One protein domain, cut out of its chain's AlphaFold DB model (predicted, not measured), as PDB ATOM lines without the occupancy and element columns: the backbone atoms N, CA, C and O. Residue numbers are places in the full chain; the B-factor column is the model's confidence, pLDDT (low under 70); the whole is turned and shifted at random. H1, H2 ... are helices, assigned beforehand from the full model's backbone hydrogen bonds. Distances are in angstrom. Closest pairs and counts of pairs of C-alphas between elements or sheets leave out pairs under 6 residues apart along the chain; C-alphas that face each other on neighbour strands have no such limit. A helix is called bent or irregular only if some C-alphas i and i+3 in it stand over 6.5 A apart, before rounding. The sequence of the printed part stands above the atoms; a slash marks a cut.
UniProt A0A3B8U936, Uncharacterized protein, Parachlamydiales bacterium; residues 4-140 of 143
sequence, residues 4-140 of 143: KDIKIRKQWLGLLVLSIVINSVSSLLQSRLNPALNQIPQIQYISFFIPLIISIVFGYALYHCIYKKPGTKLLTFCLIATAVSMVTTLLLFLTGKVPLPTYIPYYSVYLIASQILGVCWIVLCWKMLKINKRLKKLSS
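This is residues 4 to 140 of the 143 residues of an uncharacterized protein of Parachlamydiales bacterium (UniProt A0A3B8U936). Four long helices run up and down beside one another, lengthwise in an elongated body: H1 and H4 are side by side, H2 packs on H1, and H3 packs on H4. H2 and H3 make a V, meeting where the end of H2 comes to the beginning of H3 and spreading apart toward the other end. The printed part has 137 residues with four named helices, H1, H2, H3 and H4 in that order, and no named strand; its class is all helix. It is only just loose, close to compact, with a radius of gyration of the C-alphas of 17.4 A, and it spans 57 by 31 by 22 A.

Find C-alpha 4 at (21.988, 4.603, -57.756); from there H1 runs through residues 4 to 33, 42.8 A. Go on to C-alpha 41 at (37.596, 42.688, -40.111), where H2, residues 41 to 67, begins its 39.8 A. H2 is neither bent nor irregular, but only just: C-alphas 48 and 51 are 6.1 A apart. H3 follows with residues 74 to 94, 29.9 A. The longest helix, H4, takes residues 105 to 139, 50.6 A, and ends at C-alpha 139 at (34.650, 3.558, -71.731).

Begin with the bundle, three helices side by side: H1, H2 and H4. H1 and H2 touch as a helical hairpin, opposite ways at a shallow tilt of 7 degrees; their closest C-alphas are those of Ser 27 and Phe 48, 6.5 A apart. Look next at Trp 12 and Leu 124, the closest C-alphas of H1 and H4 at 6.8 A; these helices touch, opposite ways at a shallow tilt of 25 degrees. H2 touches H4 with residues 66 to 67 alone, the same way at a shallow tilt of 24 degrees, closest at the C-alphas of Ile 66 and Asn 132, 5.4 A. H3 and H4 form a helical hairpin and touch with 17 pairs of C-alphas within 8 A, opposite ways at a shallow tilt of 20 degrees, closest at Leu 79 and Ile 122, 5.6 A between C-alphas. H2 and H3, also a helical hairpin, stand at a steep tilt of 40 degrees and touch with residues 62 to 66 and 74 to 75 alone; their closest C-alphas are those of Leu 62 and Leu 75, 6.8 A. H1 and H3 are apart. In H1, H3 and H4 every O i to N i+4 pair is within hydrogen-bond range; in H2, 22 of 23 are.

The two C-alphas farthest apart are those of Pro 35 and Ser 140, 57.8 A. The printed part has no cut, and its three links, of 7, 6 and 10 residues, are short. Look in the B-factor column for pLDDT under 70 at residues 30 to 45, 47 to 48, 71, 96 to 107 and 140; the mean of the printed part of this model is 76.1.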
ATOM      1  N   LYS A   4      21.002   4.625 -58.851       80.62
ATOM      2  CA  LYS A   4      21.988   4.603 -57.756       80.62
ATOM      3  C   LYS A   4      23.057   5.695 -57.908       80.62
ATOM      4  O   LYS A   4      23.435   6.308 -56.911       80.62
ATOM      5  N   ASP A   5      23.497   5.979 -59.133       78.69
ATOM      6  CA  ASP A   5      24.511   7.005 -59.417       78.69
ATOM      7  C   ASP A   5      23.919   8.413 -59.227       78.69
ATOM      8  O   ASP A   5      24.551   9.293 -58.641       78.69
ATOM      9  N   ILE A   6      22.658   8.606 -59.638       82.62
ATOM     10  CA  ILE A   6      21.906   9.853 -59.421       82.62
ATOM     11  C   ILE A   6      21.734  10.126 -57.921       82.62
ATOM     12  O   ILE A   6      21.953  11.253 -57.469       82.62
ATOM     13  N   LYS A   7      21.399   9.102 -57.125       86.44
ATOM     14  CA  LYS A   7      21.277   9.228 -55.663       86.44
ATOM     15  C   LYS A   7      22.603   9.634 -55.015       86.44
ATOM     16  O   LYS A   7      22.613  10.534 -54.178       86.44
ATOM     17  N   ILE A   8      23.720   9.031 -55.428       84.81
ATOM     18  CA  ILE A   8      25.060   9.368 -54.916       84.81
ATOM     19  C   ILE A   8      25.446  10.805 -55.290       84.81
ATOM     20  O   ILE A   8      25.978  11.536 -54.454       84.81
ATOM     21  N   ARG A   9      25.113  11.257 -56.504       81.88
ATOM     22  CA  ARG A   9      25.309  12.653 -56.920       81.88
ATOM     23  C   ARG A   9      24.505  13.637 -56.064       81.88
ATOM     24  O   ARG A   9      25.044  14.667 -55.671       81.88
ATOM     25  N   LYS A  10      23.243  13.329 -55.749       84.81
ATOM     26  CA  LYS A  10      22.424  14.162 -54.849       84.81
ATOM     27  C   LYS A  10      23.005  14.199 -53.433       84.81
ATOM     28  O   LYS A  10      23.087  15.273 -52.853       84.81
ATOM     29  N   GLN A  11      23.461  13.057 -52.911       85.88
ATOM     30  CA  GLN A  11      24.125  12.985 -51.603       85.88
ATOM     31  C   GLN A  11      25.405  13.825 -51.556       85.88
ATOM     32  O   GLN A  11      25.651  14.492 -50.561       85.88
ATOM     33  N   TRP A  12      26.184  13.847 -52.636       84.88
ATOM     34  CA  TRP A  12      27.369  14.700 -52.747       84.88
ATOM     35  C   TRP A  12      27.055  16.183 -52.714       84.88
ATOM     36  O   TRP A  12      27.662  16.921 -51.948       84.88
ATOM     37  N   LEU A  13      26.100  16.612 -53.542       84.06
ATOM     38  CA  LEU A  13      25.672  18.007 -53.585       84.06
ATOM     39  C   LEU A  13      25.098  18.429 -52.232       84.06
ATOM     40  O   LEU A  13      25.457  19.486 -51.729       84.06
ATOM     41  N   GLY A  14      24.284  17.570 -51.611       86.31
ATOM     42  CA  GLY A  14      23.766  17.793 -50.265       86.31
ATOM     43  C   GLY A  14      24.878  17.927 -49.225       86.31
ATOM     44  O   GLY A  14      24.852  18.865 -48.437       86.31
ATOM     45  N   LEU A  15      25.890  17.051 -49.256       85.31
ATOM     46  CA  LEU A  15      27.028  17.125 -48.337       85.31
ATOM     47  C   LEU A  15      27.883  18.379 -48.572       85.31
ATOM     48  O   LEU A  15      28.356  18.982 -47.614       85.31
ATOM     49  N   LEU A  16      28.068  18.791 -49.829       83.69
ATOM     50  CA  LEU A  16      28.808  20.001 -50.183       83.69
ATOM     51  C   LEU A  16      28.085  21.256 -49.681       83.69
ATOM     52  O   LEU A  16      28.710  22.090 -49.033       83.69
ATOM     53  N   VAL A  17      26.769  21.349 -49.889       86.12
ATOM     54  CA  VAL A  17      25.945  22.443 -49.348       86.12
ATOM     55  C   VAL A  17      25.973  22.438 -47.821       86.12
ATOM     56  O   VAL A  17      26.217  23.477 -47.216       86.12
ATOM     57  N   LEU A  18      25.802  21.276 -47.187       84.94
ATOM     58  CA  LEU A  18      25.859  21.151 -45.731       84.94
ATOM     59  C   LEU A  18      27.228  21.572 -45.174       84.94
ATOM     60  O   LEU A  18      27.289  22.285 -44.177       84.94
ATOM     61  N   SER A  19      28.319  21.182 -45.840       81.12
ATOM     62  CA  SER A  19      29.679  21.584 -45.460       81.12
ATOM     63  C   SER A  19      29.853  23.099 -45.568       81.12
ATOM     64  O   SER A  19      30.427  23.704 -44.665       81.12
ATOM     65  N   ILE A  20      29.327  23.725 -46.626       82.31
ATOM     66  CA  ILE A  20      29.344  25.186 -46.783       82.31
ATOM     67  C   ILE A  20      28.573  25.856 -45.643       82.31
ATOM     68  O   ILE A  20      29.099  26.783 -45.031       82.31
ATOM     69  N   VAL A  21      27.368  25.379 -45.323       84.00
ATOM     70  CA  VAL A  21      26.539  25.947 -44.249       84.00
ATOM     71  C   VAL A  21      27.235  25.826 -42.895       84.00
ATOM     72  O   VAL A  21      27.347  26.826 -42.193       84.00
ATOM     73  N   ILE A  22      27.751  24.644 -42.547       81.31
ATOM     74  CA  ILE A  22      28.431  24.415 -41.263       81.31
ATOM     75  C   ILE A  22      29.657  25.322 -41.135       81.31
ATOM     76  O   ILE A  22      29.761  26.048 -40.150       81.31
ATOM     77  N   ASN A  23      30.535  25.356 -42.144       77.31
ATOM     78  CA  ASN A  23      31.702  26.241 -42.117       77.31
ATOM     79  C   ASN A  23      31.283  27.713 -42.033       77.31
ATOM     80  O   ASN A  23      31.866  28.471 -41.263       77.31
ATOM     81  N   SER A  24      30.226  28.103 -42.752       77.38
ATOM     82  CA  SER A  24      29.765  29.490 -42.746       77.38
ATOM     83  C   SER A  24      29.247  29.924 -41.377       77.38
ATOM     84  O   SER A  24      29.620  30.983 -40.871       77.38
ATOM     85  N   VAL A  25      28.414  29.087 -40.755       80.44
ATOM     86  CA  VAL A  25      27.877  29.317 -39.409       80.44
ATOM     87  C   VAL A  25      29.007  29.338 -38.380       80.44
ATOM     88  O   VAL A  25      29.040  30.222 -37.528       80.44
ATOM     89  N   SER A  26      29.965  28.415 -38.470       74.56
ATOM     90  CA  SER A  26      31.098  28.352 -37.540       74.56
ATOM     91  C   SER A  26      32.015  29.568 -37.638       74.56
ATOM     92  O   SER A  26      32.385  30.124 -36.605       74.56
ATOM     93  N   SER A  27      32.327  30.036 -38.847       72.12
ATOM     94  CA  SER A  27      33.098  31.265 -39.042       72.12
ATOM     95  C   SER A  27      32.353  32.508 -38.543       72.12
ATOM     96  O   SER A  27      32.971  33.376 -37.929       72.12
ATOM     97  N   LEU A  28      31.032  32.584 -38.743       74.62
ATOM     98  CA  LEU A  28      30.205  33.698 -38.261       74.62
ATOM     99  C   LEU A  28      30.080  33.715 -36.727       74.62
ATOM    100  O   LEU A  28      30.042  34.776 -36.109       74.62
ATOM    101  N   LEU A  29      30.037  32.543 -36.092       74.56
ATOM    102  CA  LEU A  29      30.066  32.434 -34.633       74.56
ATOM    103  C   LEU A  29      31.444  32.806 -34.072       74.56
ATOM    104  O   LEU A  29      31.517  33.530 -33.080       74.56
ATOM    105  N   GLN A  30      32.534  32.372 -34.712       68.94
ATOM    106  CA  GLN A  30      33.890  32.743 -34.291       68.94
ATOM    107  C   GLN A  30      34.151  34.247 -34.403       68.94
ATOM    108  O   GLN A  30      34.750  34.814 -33.490       68.94
ATOM    109  N   SER A  31      33.682  34.907 -35.467       66.06
ATOM    110  CA  SER A  31      33.841  36.360 -35.608       66.06
ATOM    111  C   SER A  31      33.085  37.139 -34.534       66.06
ATOM    112  O   SER A  31      33.589  38.138 -34.035       66.06
ATOM    113  N   ARG A  32      31.901  36.672 -34.124       69.06
ATOM    114  CA  ARG A  32      31.103  37.324 -33.073       69.06
ATOM    115  C   ARG A  32      31.643  37.090 -31.664       69.06
ATOM    116  O   ARG A  32      31.495  37.967 -30.818       69.06
ATOM    117  N   LEU A  33      32.234  35.923 -31.408       68.81
ATOM    118  CA  LEU A  33      32.619  35.486 -30.061       68.81
ATOM    119  C   LEU A  33      34.101  35.708 -29.726       68.81
ATOM    120  O   LEU A  33      34.468  35.591 -28.559       68.81
ATOM    121  N   ASN A  34      34.957  36.020 -30.706       64.94
ATOM    122  CA  ASN A  34      36.383  36.239 -30.471       64.94
ATOM    123  C   ASN A  34      36.758  37.734 -30.582       64.94
ATOM    124  O   ASN A  34      36.922  38.247 -31.694       64.94
ATOM    125  N   PRO A  35      36.939  38.451 -29.456       59.59
ATOM    126  CA  PRO A  35      37.221  39.888 -29.459       59.59
ATOM    127  C   PRO A  35      38.560  40.251 -30.121       59.59
ATOM    128  O   PRO A  35      38.695  41.365 -30.623       59.59
ATOM    129  N   ALA A  36      39.519  39.319 -30.204       60.38
ATOM    130  CA  ALA A  36      40.788  39.533 -30.907       60.38
ATOM    131  C   ALA A  36      40.613  39.619 -32.435       60.38
ATOM    132  O   ALA A  36      41.327  40.360 -33.107       60.38
ATOM    133  N   LEU A  37      39.628  38.907 -32.994       55.00
ATOM    134  CA  LEU A  37      39.320  38.946 -34.427       55.00
ATOM    135  C   LEU A  37      38.524  40.201 -34.818       55.00
ATOM    136  O   LEU A  37      38.537  40.567 -35.991       55.00
ATOM    137  N   ASN A  38      37.853  40.873 -33.876       58.34
ATOM    138  CA  ASN A  38      37.092  42.103 -34.144       58.34
ATOM    139  C   ASN A  38      37.979  43.309 -34.488       58.34
ATOM    140  O   ASN A  38      37.478  44.297 -35.016       58.34
ATOM    141  N   GLN A  39      39.286  43.232 -34.220       58.25
ATOM    142  CA  GLN A  39      40.221  44.323 -34.496       58.25
ATOM    143  C   GLN A  39      40.662  44.383 -35.969       58.25
ATOM    144  O   GLN A  39      41.136  45.425 -36.413       58.25
ATOM    145  N   ILE A  40      40.490  43.302 -36.745       64.12
ATOM    146  CA  ILE A  40      40.891  43.250 -38.161       64.12
ATOM    147  C   ILE A  40      39.800  42.551 -38.995       64.12
ATOM    148  O   ILE A  40      39.911  41.362 -39.311       64.12
ATOM    149  N   PRO A  41      38.734  43.272 -39.393       63.16
ATOM    150  CA  PRO A  41      37.596  42.688 -40.111       63.16
ATOM    151  C   PRO A  41      37.997  42.031 -41.443       63.16
ATOM    152  O   PRO A  41      37.397  41.044 -41.855       63.16
ATOM    153  N   GLN A  42      39.059  42.514 -42.094       68.19
ATOM    154  CA  GLN A  42      39.567  41.968 -43.359       68.19
ATOM    155  C   GLN A  42      40.031  40.509 -43.237       68.19
ATOM    156  O   GLN A  42      39.754  39.702 -44.125       68.19
ATOM    157  N   ILE A  43      40.675  40.145 -42.122       66.25
ATOM    158  CA  ILE A  43      41.149  38.773 -41.889       66.25
ATOM    159  C   ILE A  43      39.957  37.817 -41.771       66.25
ATOM    160  O   ILE A  43      40.005  36.721 -42.321       66.25
ATOM    161  N   GLN A  44      38.850  38.250 -41.158       63.09
ATOM    162  CA  GLN A  44      37.643  37.428 -41.027       63.09
ATOM    163  C   GLN A  44      37.021  37.084 -42.389       63.09
ATOM    164  O   GLN A  44      36.665  35.931 -42.634       63.09
ATOM    165  N   TYR A  45      36.927  38.062 -43.297       66.00
ATOM    166  CA  TYR A  45      36.411  37.829 -44.648       66.00
ATOM    167  C   TYR A  45      37.328  36.910 -45.455       66.00
ATOM    168  O   TYR A  45      36.845  36.003 -46.129       66.00
ATOM    169  N   ILE A  46      38.644  37.091 -45.353       70.06
ATOM    170  CA  ILE A  46      39.635  36.247 -46.033       70.06
ATOM    171  C   ILE A  46      39.546  34.800 -45.529       70.06
ATOM    172  O   ILE A  46      39.457  33.871 -46.336       70.06
ATOM    173  N   SER A  47      39.488  34.601 -44.209       64.31
ATOM    174  CA  SER A  47      39.346  33.281 -43.583       64.31
ATOM    175  C   SER A  47      38.024  32.582 -43.917       64.31
ATOM    176  O   SER A  47      37.952  31.363 -43.809       64.31
ATOM    177  N   PHE A  48      36.995  33.317 -44.347       68.38
ATOM    178  CA  PHE A  48      35.708  32.765 -44.775       68.38
ATOM    179  C   PHE A  48      35.651  32.487 -46.283       68.38
ATOM    180  O   PHE A  48      35.321  31.382 -46.719       68.38
ATOM    181  N   PHE A  49      35.973  33.491 -47.103       74.19
ATOM    182  CA  PHE A  49      35.786  33.427 -48.551       74.19
ATOM    183  C   PHE A  49      36.796  32.506 -49.227       74.19
ATOM    184  O   PHE A  49      36.420  31.779 -50.148       74.19
ATOM    185  N   ILE A  50      38.053  32.485 -48.771       76.38
ATOM    186  CA  ILE A  50      39.083  31.650 -49.398       76.38
ATOM    187  C   ILE A  50      38.742  30.155 -49.272       76.38
ATOM    188  O   ILE A  50      38.674  29.490 -50.309       76.38
ATOM    189  N   PRO A  51      38.448  29.601 -48.077       71.81
ATOM    190  CA  PRO A  51      38.067  28.193 -47.961       71.81
ATOM    191  C   PRO A  51      36.791  27.854 -48.727       71.81
ATOM    192  O   PRO A  51      36.686  26.759 -49.279       71.81
ATOM    193  N   LEU A  52      35.836  28.784 -48.805       75.12
ATOM    194  CA  LEU A  52      34.582  28.578 -49.522       75.12
ATOM    195  C   LEU A  52      34.804  28.487 -51.039       75.12
ATOM    196  O   LEU A  52      34.326  27.544 -51.672       75.12
ATOM    197  N   ILE A  53      35.596  29.401 -51.608       81.81
ATOM    198  CA  ILE A  53      35.982  29.370 -53.026       81.81
ATOM    199  C   ILE A  53      36.760  28.089 -53.330       81.81
ATOM    200  O   ILE A  53      36.408  27.374 -54.270       81.81
ATOM    201  N   ILE A  54      37.763  27.753 -52.512       80.12
ATOM    202  CA  ILE A  54      38.536  26.512 -52.664       80.12
ATOM    203  C   ILE A  54      37.600  25.298 -52.636       80.12
ATOM    204  O   ILE A  54      37.691  24.445 -53.514       80.12
ATOM    205  N   SER A  55      36.660  25.236 -51.690       75.62
ATOM    206  CA  SER A  55      35.726  24.109 -51.557       75.62
ATOM    207  C   SER A  55      34.809  23.956 -52.774       75.62
ATOM    208  O   SER A  55      34.584  22.837 -53.238       75.62
ATOM    209  N   ILE A  56      34.306  25.064 -53.329       80.38
ATOM    210  CA  ILE A  56      33.454  25.051 -54.527       80.38
ATOM    211  C   ILE A  56      34.258  24.610 -55.753       80.38
ATOM    212  O   ILE A  56      33.832  23.702 -56.474       80.38
ATOM    213  N   VAL A  57      35.434  25.210 -55.974       85.19
ATOM    214  CA  VAL A  57      36.319  24.876 -57.102       85.19
ATOM    215  C   VAL A  57      36.741  23.410 -57.029       85.19
ATOM    216  O   VAL A  57      36.664  22.684 -58.022       85.19
ATOM    217  N   PHE A  58      37.121  22.943 -55.843       80.94
ATOM    218  CA  PHE A  58      37.524  21.562 -55.610       80.94
ATOM    219  C   PHE A  58      36.360  20.581 -55.790       80.94
ATOM    220  O   PHE A  58      36.513  19.550 -56.447       80.94
ATOM    221  N   GLY A  59      35.172  20.920 -55.284       78.88
ATOM    222  CA  GLY A  59      33.957  20.131 -55.485       78.88
ATOM    223  C   GLY A  59      33.566  20.013 -56.960       78.88
ATOM    224  O   GLY A  59      33.188  18.926 -57.413       78.88
ATOM    225  N   TYR A  60      33.717  21.094 -57.730       82.56
ATOM    226  CA  TYR A  60      33.507  21.095 -59.178       82.56
ATOM    227  C   TYR A  60      34.557  20.254 -59.918       82.56
ATOM    228  O   TYR A  60      34.201  19.432 -60.768       82.56
ATOM    229  N   ALA A  61      35.839  20.396 -59.566       82.81
ATOM    230  CA  ALA A  61      36.922  19.599 -60.139       82.81
ATOM    231  C   ALA A  61      36.703  18.098 -59.893       82.81
ATOM    232  O   ALA A  61      36.792  17.293 -60.823       82.81
ATOM    233  N   LEU A  62      36.318  17.723 -58.670       79.94
ATOM    234  CA  LEU A  62      35.962  16.348 -58.325       79.94
ATOM    235  C   LEU A  62      34.783  15.841 -59.149       79.94
ATOM    236  O   LEU A  62      34.870  14.759 -59.730       79.94
ATOM    237  N   TYR A  63      33.715  16.631 -59.263       80.69
ATOM    238  CA  TYR A  63      32.568  16.288 -60.100       80.69
ATOM    239  C   TYR A  63      32.991  16.015 -61.556       80.69
ATOM    240  O   TYR A  63      32.626  14.989 -62.137       80.69
ATOM    241  N   HIS A  64      33.825  16.883 -62.130       80.50
ATOM    242  CA  HIS A  64      34.339  16.713 -63.486       80.50
ATOM    243  C   HIS A  64      35.211  15.449 -63.625       80.50
ATOM    244  O   HIS A  64      35.066  14.687 -64.585       80.50
ATOM    245  N   CYS A  65      36.079  15.179 -62.650       77.81
ATOM    246  CA  CYS A  65      36.921  13.982 -62.600       77.81
ATOM    247  C   CYS A  65      36.123  12.677 -62.453       77.81
ATOM    248  O   CYS A  65      36.538  11.640 -62.966       77.81
ATOM    249  N   ILE A  66      34.973  12.695 -61.778       74.69
ATOM    250  CA  ILE A  66      34.137  11.496 -61.614       74.69
ATOM    251  C   ILE A  66      33.419  11.139 -62.913       74.69
ATOM    252  O   ILE A  66      33.429   9.973 -63.309       74.69
ATOM    253  N   TYR A  67      32.782  12.126 -63.548       71.06
ATOM    254  CA  TYR A  67      31.800  11.869 -64.605       71.06
ATOM    255  C   TYR A  67      32.306  12.159 -66.019       71.06
ATOM    256  O   TYR A  67      31.846  11.511 -66.954       71.06
ATOM    257  N   LYS A  68      33.232  13.111 -66.198       75.50
ATOM    258  CA  LYS A  68      33.730  13.510 -67.528       75.50
ATOM    259  C   LYS A  68      35.115  12.953 -67.863       75.50
ATOM    260  O   LYS A  68      35.408  12.760 -69.035       75.50
ATOM    261  N   LYS A  69      35.970  12.696 -66.866       73.94
ATOM    262  CA  LYS A  69      37.314  12.113 -67.065       73.94
ATOM    263  C   LYS A  69      37.580  10.942 -66.105       73.94
ATOM    264  O   LYS A  69      38.366  11.093 -65.168       73.94
ATOM    265  N   PRO A  70      36.934   9.778 -66.306       70.31
ATOM    266  CA  PRO A  70      37.169   8.611 -65.462       70.31
ATOM    267  C   PRO A  70      38.644   8.167 -65.516       70.31
ATOM    268  O   PRO A  70      39.294   8.238 -66.554       70.31
ATOM    269  N   GLY A  71      39.191   7.707 -64.388       66.19
ATOM    270  CA  GLY A  71      40.577   7.236 -64.259       66.19
ATOM    271  C   GLY A  71      41.569   8.210 -63.614       66.19
ATOM    272  O   GLY A  71      42.708   7.820 -63.361       66.19
ATOM    273  N   THR A  72      41.169   9.442 -63.292       74.56
ATOM    274  CA  THR A  72      42.041  10.390 -62.575       74.56
ATOM    275  C   THR A  72      42.300   9.961 -61.129       74.56
ATOM    276  O   THR A  72      41.365   9.609 -60.406       74.56
ATOM    277  N   LYS A  73      43.551  10.088 -60.663       78.31
ATOM    278  CA  LYS A  73      43.954   9.796 -59.272       78.31
ATOM    279  C   LYS A  73      43.447  10.826 -58.246       78.31
ATOM    280  O   LYS A  73      43.646  10.621 -57.054       78.31
ATOM    281  N   LEU A  74      42.766  11.892 -58.685       78.62
ATOM    282  CA  LEU A  74      42.284  12.978 -57.824       78.62
ATOM    283  C   LEU A  74      41.350  12.476 -56.713       78.62
ATOM    284  O   LEU A  74      41.532  12.844 -55.562       78.62
ATOM    285  N   LEU A  75      40.406  11.581 -57.021       76.44
ATOM    286  CA  LEU A  75      39.507  10.982 -56.019       76.44
ATOM    287  C   LEU A  75      40.268  10.194 -54.949       76.44
ATOM    288  O   LEU A  75      39.942  10.277 -53.768       76.44
ATOM    289  N   THR A  76      41.287   9.438 -55.365       79.31
ATOM    290  CA  THR A  76      42.156   8.686 -54.454       79.31
ATOM    291  C   THR A  76      42.969   9.635 -53.581       79.31
ATOM    292  O   THR A  76      43.049   9.427 -52.375       79.31
ATOM    293  N   PHE A  77      43.518  10.698 -54.174       83.44
ATOM    294  CA  PHE A  77      44.224  11.742 -53.440       83.44
ATOM    295  C   PHE A  77      43.316  12.403 -52.403       83.44
ATOM    296  O   PHE A  77      43.717  12.517 -51.254       83.44
ATOM    297  N   CYS A  78      42.078  12.755 -52.762       81.44
ATOM    298  CA  CYS A  78      41.116  13.343 -51.828       81.44
ATOM    299  C   CYS A  78      40.828  12.409 -50.657       81.44
ATOM    300  O   CYS A  78      40.842  12.841 -49.514       81.44
ATOM    301  N   LEU A  79      40.614  11.122 -50.930       82.25
ATOM    302  CA  LEU A  79      40.345  10.134 -49.890       82.25
ATOM    303  C   LEU A  79      41.514  10.030 -48.897       82.25
ATOM    304  O   LEU A  79      41.289  10.037 -47.689       82.25
ATOM    305  N   ILE A  80      42.754   9.992 -49.399       83.75
ATOM    306  CA  ILE A  80      43.963   9.953 -48.564       83.75
ATOM    307  C   ILE A  80      44.140  11.276 -47.811       83.75
ATOM    308  O   ILE A  80      44.350  11.258 -46.605       83.75
ATOM    309  N   ALA A  81      44.018  12.416 -48.490       84.31
ATOM    310  CA  ALA A  81      44.197  13.735 -47.896       84.31
ATOM    311  C   ALA A  81      43.176  14.003 -46.781       84.31
ATOM    312  O   ALA A  81      43.555  14.478 -45.714       84.31
ATOM    313  N   THR A  82      41.901  13.642 -46.980       82.00
ATOM    314  CA  THR A  82      40.870  13.756 -45.938       82.00
ATOM    315  C   THR A  82      41.184  12.847 -44.751       82.00
ATOM    316  O   THR A  82      41.100  13.299 -43.612       82.00
ATOM    317  N   ALA A  83      41.600  11.597 -44.989       82.12
ATOM    318  CA  ALA A  83      41.973  10.681 -43.912       82.12
ATOM    319  C   ALA A  83      43.188  11.184 -43.114       82.12
ATOM    320  O   ALA A  83      43.146  11.211 -41.885       82.12
ATOM    321  N   VAL A  84      44.239  11.643 -43.801       86.12
ATOM    322  CA  VAL A  84      45.428  12.238 -43.174       86.12
ATOM    323  C   VAL A  84      45.031  13.463 -42.359       86.12
ATOM    324  O   VAL A  84      45.377  13.532 -41.186       86.12
ATOM    325  N   SER A  85      44.238  14.376 -42.927       83.38
ATOM    326  CA  SER A  85      43.760  15.565 -42.217       83.38
ATOM    327  C   SER A  85      43.007  15.200 -40.939       83.38
ATOM    328  O   SER A  85      43.270  15.798 -39.900       83.38
ATOM    329  N   MET A  86      42.104  14.215 -40.985       83.12
ATOM    330  CA  MET A  86      41.361  13.773 -39.801       83.12
ATOM    331  C   MET A  86      42.290  13.224 -38.715       83.12
ATOM    332  O   MET A  86      42.161  13.613 -37.553       83.12
ATOM    333  N   VAL A  87      43.248  12.369 -39.091       84.75
ATOM    334  CA  VAL A  87      44.236  11.798 -38.162       84.75
ATOM    335  C   VAL A  87      45.116  12.893 -37.564       84.75
ATOM    336  O   VAL A  87      45.324  12.912 -36.354       84.75
ATOM    337  N   THR A  88      45.591  13.841 -38.373       84.00
ATOM    338  CA  THR A  88      46.392  14.972 -37.892       84.00
ATOM    339  C   THR A  88      45.602  15.834 -36.910       84.00
ATOM    340  O   THR A  88      46.117  16.151 -35.841       84.00
ATOM    341  N   THR A  89      44.346  16.174 -37.213       79.69
ATOM    342  CA  THR A  89      43.491  16.944 -36.295       79.69
ATOM    343  C   THR A  89      43.246  16.192 -34.985       79.69
ATOM    344  O   THR A  89      43.316  16.798 -33.917       79.69
ATOM    345  N   LEU A  90      43.014  14.877 -35.045       81.00
ATOM    346  CA  LEU A  90      42.843  14.041 -33.856       81.00
ATOM    347  C   LEU A  90      44.123  13.991 -33.006       81.00
ATOM    348  O   LEU A  90      44.055  14.150 -31.792       81.00
ATOM    349  N   LEU A  91      45.292  13.825 -33.629       81.50
ATOM    350  CA  LEU A  91      46.582  13.819 -32.933       81.50
ATOM    351  C   LEU A  91      46.891  15.170 -32.284       81.50
ATOM    352  O   LEU A  91      47.358  15.212 -31.147       81.50
ATOM    353  N   LEU A  92      46.610  16.278 -32.971       78.25
ATOM    354  CA  LEU A  92      46.764  17.617 -32.396       78.25
ATOM    355  C   LEU A  92      45.857  17.798 -31.174       78.25
ATOM    356  O   LEU A  92      46.294  18.364 -30.170       78.25
ATOM    357  N   PHE A  93      44.622  17.295 -31.243       74.56
ATOM    358  CA  PHE A  93      43.683  17.326 -30.124       74.56
ATOM    359  C   PHE A  93      44.190  16.494 -28.935       74.56
ATOM    360  O   PHE A  93      44.257  17.004 -27.820       74.56
ATOM    361  N   LEU A  94      44.625  15.252 -29.175       77.69
ATOM    362  CA  LEU A  94      45.146  14.353 -28.135       77.69
ATOM    363  C   LEU A  94      46.443  14.859 -27.493       77.69
ATOM    364  O   LEU A  94      46.669  14.640 -26.307       77.69
ATOM    365  N   THR A  95      47.298  15.539 -28.259       79.94
ATOM    366  CA  THR A  95      48.567  16.090 -27.753       79.94
ATOM    367  C   THR A  95      48.405  17.424 -27.025       79.94
ATOM    368  O   THR A  95      49.405  17.997 -26.598       79.94
ATOM    369  N   GLY A  96      47.178  17.950 -26.902       66.69
ATOM    370  CA  GLY A  96      46.913  19.240 -26.256       66.69
ATOM    371  C   GLY A  96      47.565  20.433 -26.965       66.69
ATOM    372  O   GLY A  96      47.613  21.528 -26.416       66.69
ATOM    373  N   LYS A  97      48.080  20.230 -28.187       65.12
ATOM    374  CA  LYS A  97      48.714  21.273 -29.008       65.12
ATOM    375  C   LYS A  97      47.704  22.104 -29.783       65.12
ATOM    376  O   LYS A  97      48.075  23.099 -30.400       65.12
ATOM    377  N   VAL A  98      46.437  21.699 -29.777       60.44
ATOM    378  CA  VAL A  98      45.357  22.587 -30.186       60.44
ATOM    379  C   VAL A  98      45.220  23.622 -29.077       60.44
ATOM    380  O   VAL A  98      44.921  23.220 -27.953       60.44
ATOM    381  N   PRO A  99      45.432  24.924 -29.353       55.78
ATOM    382  CA  PRO A  99      45.077  25.957 -28.401       55.78
ATOM    383  C   PRO A  99      43.567  25.843 -28.228       55.78
ATOM    384  O   PRO A  99      42.804  26.288 -29.077       55.78
ATOM    385  N   LEU A 100      43.136  25.132 -27.191       54.72
ATOM    386  CA  LEU A 100      41.769  25.165 -26.723       54.72
ATOM    387  C   LEU A 100      41.653  26.558 -26.117       54.72
ATOM    388  O   LEU A 100      42.240  26.776 -25.054       54.72
ATOM    389  N   PRO A 101      41.014  27.534 -26.792       54.06
ATOM    390  CA  PRO A 101      40.727  28.778 -26.112       54.06
ATOM    391  C   PRO A 101      39.987  28.391 -24.831       54.06
ATOM    392  O   PRO A 101      39.061  27.580 -24.853       54.06
ATOM    393  N   THR A 102      40.452  28.915 -23.702       51.88
ATOM    394  CA  THR A 102      39.996  28.600 -22.335       51.88
ATOM    395  C   THR A 102      38.492  28.833 -22.133       51.88
ATOM    396  O   THR A 102      37.920  28.481 -21.108       51.88
ATOM    397  N   TYR A 103      37.845  29.409 -23.139       48.66
ATOM    398  CA  TYR A 103      36.424  29.599 -23.299       48.66
ATOM    399  C   TYR A 103      36.053  29.104 -24.694       48.66
ATOM    400  O   TYR A 103      36.794  29.372 -25.633       48.66
ATOM    401  N   ILE A 104      34.870  28.492 -24.823       55.38
ATOM    402  CA  ILE A 104      34.121  28.162 -26.055       55.38
ATOM    403  C   ILE A 104      33.899  26.635 -26.190       55.38
ATOM    404  O   ILE A 104      34.553  25.963 -26.991       55.38
ATOM    405  N   PRO A 105      32.878  26.077 -25.495       62.34
ATOM    406  CA  PRO A 105      32.312  24.751 -25.800       62.34
ATOM    407  C   PRO A 105      31.951  24.561 -27.288       62.34
ATOM    408  O   PRO A 105      31.935  23.439 -27.792       62.34
ATOM    409  N   TYR A 106      31.731  25.652 -28.030       62.69
ATOM    410  CA  TYR A 106      31.448  25.624 -29.466       62.69
ATOM    411  C   TYR A 106      32.610  25.095 -30.323       62.69
ATOM    412  O   TYR A 106      32.352  24.526 -31.382       62.69
ATOM    413  N   TYR A 107      33.871  25.235 -29.894       67.56
ATOM    414  CA  TYR A 107      35.011  24.740 -30.672       67.56
ATOM    415  C   TYR A 107      35.087  23.206 -30.636       67.56
ATOM    416  O   TYR A 107      35.325  22.569 -31.660       67.56
ATOM    417  N   SER A 108      34.768  22.603 -29.487       70.12
ATOM    418  CA  SER A 108      34.631  21.150 -29.337       70.12
ATOM    419  C   SER A 108      33.485  20.599 -30.191       70.12
ATOM    420  O   SER A 108      33.653  19.591 -30.876       70.12
ATOM    421  N   VAL A 109      32.339  21.290 -30.218       73.62
ATOM    422  CA  VAL A 109      31.194  20.918 -31.072       73.62
ATOM    423  C   VAL A 109      31.551  21.029 -32.557       73.62
ATOM    424  O   VAL A 109      31.234  20.127 -33.332       73.62
ATOM    425  N   TYR A 110      32.261  22.089 -32.956       75.00
ATOM    426  CA  TYR A 110      32.748  22.258 -34.325       75.00
ATOM    427  C   TYR A 110      33.719  21.146 -34.737       75.00
ATOM    428  O   TYR A 110      33.570  20.575 -35.817       75.00
ATOM    429  N   LEU A 111      34.671  20.789 -33.870       76.81
ATOM    430  CA  LEU A 111      35.600  19.686 -34.118       76.81
ATOM    431  C   LEU A 111      34.856  18.364 -34.327       76.81
ATOM    432  O   LEU A 111      35.119  17.675 -35.311       76.81
ATOM    433  N   ILE A 112      33.892  18.032 -33.463       81.25
ATOM    434  CA  ILE A 112      33.073  16.817 -33.606       81.25
ATOM    435  C   ILE A 112      32.301  16.840 -34.933       81.25
ATOM    436  O   ILE A 112      32.357  15.870 -35.694       81.25
ATOM    437  N   ALA A 113      31.636  17.953 -35.256       80.44
ATOM    438  CA  ALA A 113      30.909  18.110 -36.515       80.44
ATOM    439  C   ALA A 113      31.832  17.958 -37.739       80.44
ATOM    440  O   ALA A 113      31.476  17.279 -38.705       80.44
ATOM    441  N   SER A 114      33.042  18.519 -37.680       79.50
ATOM    442  CA  SER A 114      34.050  18.405 -38.737       79.50
ATOM    443  C   SER A 114      34.545  16.967 -38.919       79.50
ATOM    444  O   SER A 114      34.755  16.540 -40.055       79.50
ATOM    445  N   GLN A 115      34.711  16.199 -37.838       82.69
ATOM    446  CA  GLN A 115      35.100  14.785 -37.926       82.69
ATOM    447  C   GLN A 115      33.982  13.936 -38.546       82.69
ATOM    448  O   GLN A 115      34.247  13.132 -39.441       82.69
ATOM    449  N   ILE A 116      32.725  14.157 -38.145       86.00
ATOM    450  CA  ILE A 116      31.563  13.468 -38.732       86.00
ATOM    451  C   ILE A 116      31.465  13.770 -40.234       86.00
ATOM    452  O   ILE A 116      31.337  12.848 -41.046       86.00
ATOM    453  N   LEU A 117      31.593  15.045 -40.621       83.12
ATOM    454  CA  LEU A 117      31.639  15.448 -42.028       83.12
ATOM    455  C   LEU A 117      32.785  14.758 -42.774       83.12
ATOM    456  O   LEU A 117      32.566  14.261 -43.879       83.12
ATOM    457  N   GLY A 118      33.976  14.682 -42.176       83.38
ATOM    458  CA  GLY A 118      35.130  13.985 -42.745       83.38
ATOM    459  C   GLY A 118      34.833  12.518 -43.066       83.38
ATOM    460  O   GLY A 118      35.077  12.075 -44.190       83.38
ATOM    461  N   VAL A 119      34.199  11.782 -42.144       86.75
ATOM    462  CA  VAL A 119      33.760  10.394 -42.392       86.75
ATOM    463  C   VAL A 119      32.769  10.332 -43.556       86.75
ATOM    464  O   VAL A 119      32.915   9.496 -44.454       86.75
ATOM    465  N   CYS A 120      31.776  11.227 -43.587       86.94
ATOM    466  CA  CYS A 120      30.808  11.279 -44.681       86.94
ATOM    467  C   CYS A 120      31.483  11.537 -46.037       86.94
ATOM    468  O   CYS A 120      31.139  10.871 -47.020       86.94
ATOM    469  N   TRP A 121      32.468  12.441 -46.084       82.69
ATOM    470  CA  TRP A 121      33.277  12.723 -47.273       82.69
ATOM    471  C   TRP A 121      34.064  11.493 -47.729       82.69
ATOM    472  O   TRP A 121      34.014  11.156 -48.911       82.69
ATOM    473  N   ILE A 122      34.712  10.763 -46.817       86.06
ATOM    474  CA  ILE A 122      35.449   9.531 -47.144       86.06
ATOM    475  C   ILE A 122      34.514   8.476 -47.751       86.06
ATOM    476  O   ILE A 122      34.815   7.910 -48.809       86.06
ATOM    477  N   VAL A 123      33.356   8.237 -47.130       86.75
ATOM    478  CA  VAL A 123      32.368   7.259 -47.619       86.75
ATOM    479  C   VAL A 123      31.851   7.645 -49.009       86.75
ATOM    480  O   VAL A 123      31.720   6.782 -49.886       86.75
ATOM    481  N   LEU A 124      31.569   8.929 -49.237       85.25
ATOM    482  CA  LEU A 124      31.121   9.438 -50.534       85.25
ATOM    483  C   LEU A 124      32.218   9.351 -51.600       85.25
ATOM    484  O   LEU A 124      31.957   8.804 -52.674       85.25
ATOM    485  N   CYS A 125      33.444   9.783 -51.295       84.00
ATOM    486  CA  CYS A 125      34.607   9.645 -52.173       84.00
ATOM    487  C   CYS A 125      34.824   8.183 -52.575       84.00
ATOM    488  O   CYS A 125      35.013   7.887 -53.755       84.00
ATOM    489  N   TRP A 126      34.715   7.243 -51.632       86.00
ATOM    490  CA  TRP A 126      34.849   5.815 -51.919       86.00
ATOM    491  C   TRP A 126      33.746   5.289 -52.847       86.00
ATOM    492  O   TRP A 126      34.032   4.582 -53.820       86.00
ATOM    493  N   LYS A 127      32.482   5.665 -52.602       85.44
ATOM    494  CA  LYS A 127      31.354   5.322 -53.488       85.44
ATOM    495  C   LYS A 127      31.553   5.888 -54.896       85.44
ATOM    496  O   LYS A 127      31.329   5.181 -55.878       85.44
ATOM    497  N   MET A 128      32.029   7.122 -55.009       83.12
ATOM    498  CA  MET A 128      32.332   7.759 -56.292       83.12
ATOM    499  C   MET A 128      33.496   7.107 -57.022       83.12
ATOM    500  O   MET A 128      33.456   6.976 -58.241       83.12
ATOM    501  N   LEU A 129      34.503   6.635 -56.292       83.31
ATOM    502  CA  LEU A 129      35.631   5.905 -56.858       83.31
ATOM    503  C   LEU A 129      35.169   4.572 -57.471       83.31
ATOM    504  O   LEU A 129      35.640   4.189 -58.543       83.31
ATOM    505  N   LYS A 130      34.184   3.899 -56.856       84.06
ATOM    506  CA  LYS A 130      33.530   2.718 -57.452       84.06
ATOM    507  C   LYS A 130      32.790   3.061 -58.747       84.06
ATOM    508  O   LYS A 130      32.942   2.332 -59.727       84.06
ATOM    509  N   ILE A 131      32.042   4.169 -58.774       82.75
ATOM    510  CA  ILE A 131      31.369   4.650 -59.994       82.75
ATOM    511  C   ILE A 131      32.404   4.959 -61.081       82.75
ATOM    512  O   ILE A 131      32.286   4.458 -62.193       82.75
ATOM    513  N   ASN A 132      33.456   5.708 -60.748       82.38
ATOM    514  CA  ASN A 132      34.517   6.092 -61.675       82.38
ATOM    515  C   ASN A 132      35.206   4.859 -62.291       82.38
ATOM    516  O   ASN A 132      35.343   4.772 -63.509       82.38
ATOM    517  N   LYS A 133      35.548   3.851 -61.473       81.69
ATOM    518  CA  LYS A 133      36.104   2.574 -61.957       81.69
ATOM    519  C   LYS A 133      35.147   1.839 -62.899       81.69
ATOM    520  O   LYS A 133      35.597   1.286 -63.900       81.69
ATOM    521  N   ARG A 134      33.846   1.824 -62.596       82.25
ATOM    522  CA  ARG A 134      32.827   1.204 -63.456       82.25
ATOM    523  C   ARG A 134      32.693   1.945 -64.788       82.25
ATOM    524  O   ARG A 134      32.684   1.295 -65.825       82.25
ATOM    525  N   LEU A 135      32.640   3.276 -64.761       78.81
ATOM    526  CA  LEU A 135      32.590   4.108 -65.966       78.81
ATOM    527  C   LEU A 135      33.847   3.930 -66.824       78.81
ATOM    528  O   LEU A 135      33.716   3.773 -68.030       78.81
ATOM    529  N   LYS A 136      35.036   3.839 -66.210       78.06
ATOM    530  CA  LYS A 136      36.287   3.541 -66.924       78.06
ATOM    531  C   LYS A 136      36.226   2.204 -67.669       78.06
ATOM    532  O   LYS A 136      36.646   2.134 -68.816       78.06
ATOM    533  N   LYS A 137      35.707   1.149 -67.026       79.38
ATOM    534  CA  LYS A 137      35.542  -0.170 -67.666       79.38
ATOM    535  C   LYS A 137      34.578  -0.128 -68.855       79.38
ATOM    536  O   LYS A 137      34.803  -0.839 -69.817       79.38
ATOM    537  N   LEU A 138      33.530   0.693 -68.780       74.69
ATOM    538  CA  LEU A 138      32.568   0.886 -69.873       74.69
ATOM    539  C   LEU A 138      33.133   1.734 -71.022       74.69
ATOM    540  O   LEU A 138      32.703   1.567 -72.155       74.69
ATOM    541  N   SER A 139      34.056   2.657 -70.734       70.06
ATOM    542  CA  SER A 139      34.650   3.558 -71.731       70.06
ATOM    543  C   SER A 139      35.934   3.030 -72.378       70.06
ATOM    544  O   SER A 139      36.397   3.623 -73.345       70.06
ATOM    545  N   SER A 140      36.553   1.980 -71.829       63.41
ATOM    546  CA  SER A 140      37.683   1.311 -72.480       63.41
ATOM    547  C   SER A 140      37.136   0.386 -73.572       63.41
ATOM    548  O   SER A 140      36.417  -0.552 -73.223       63.41
TER     549      SER A 140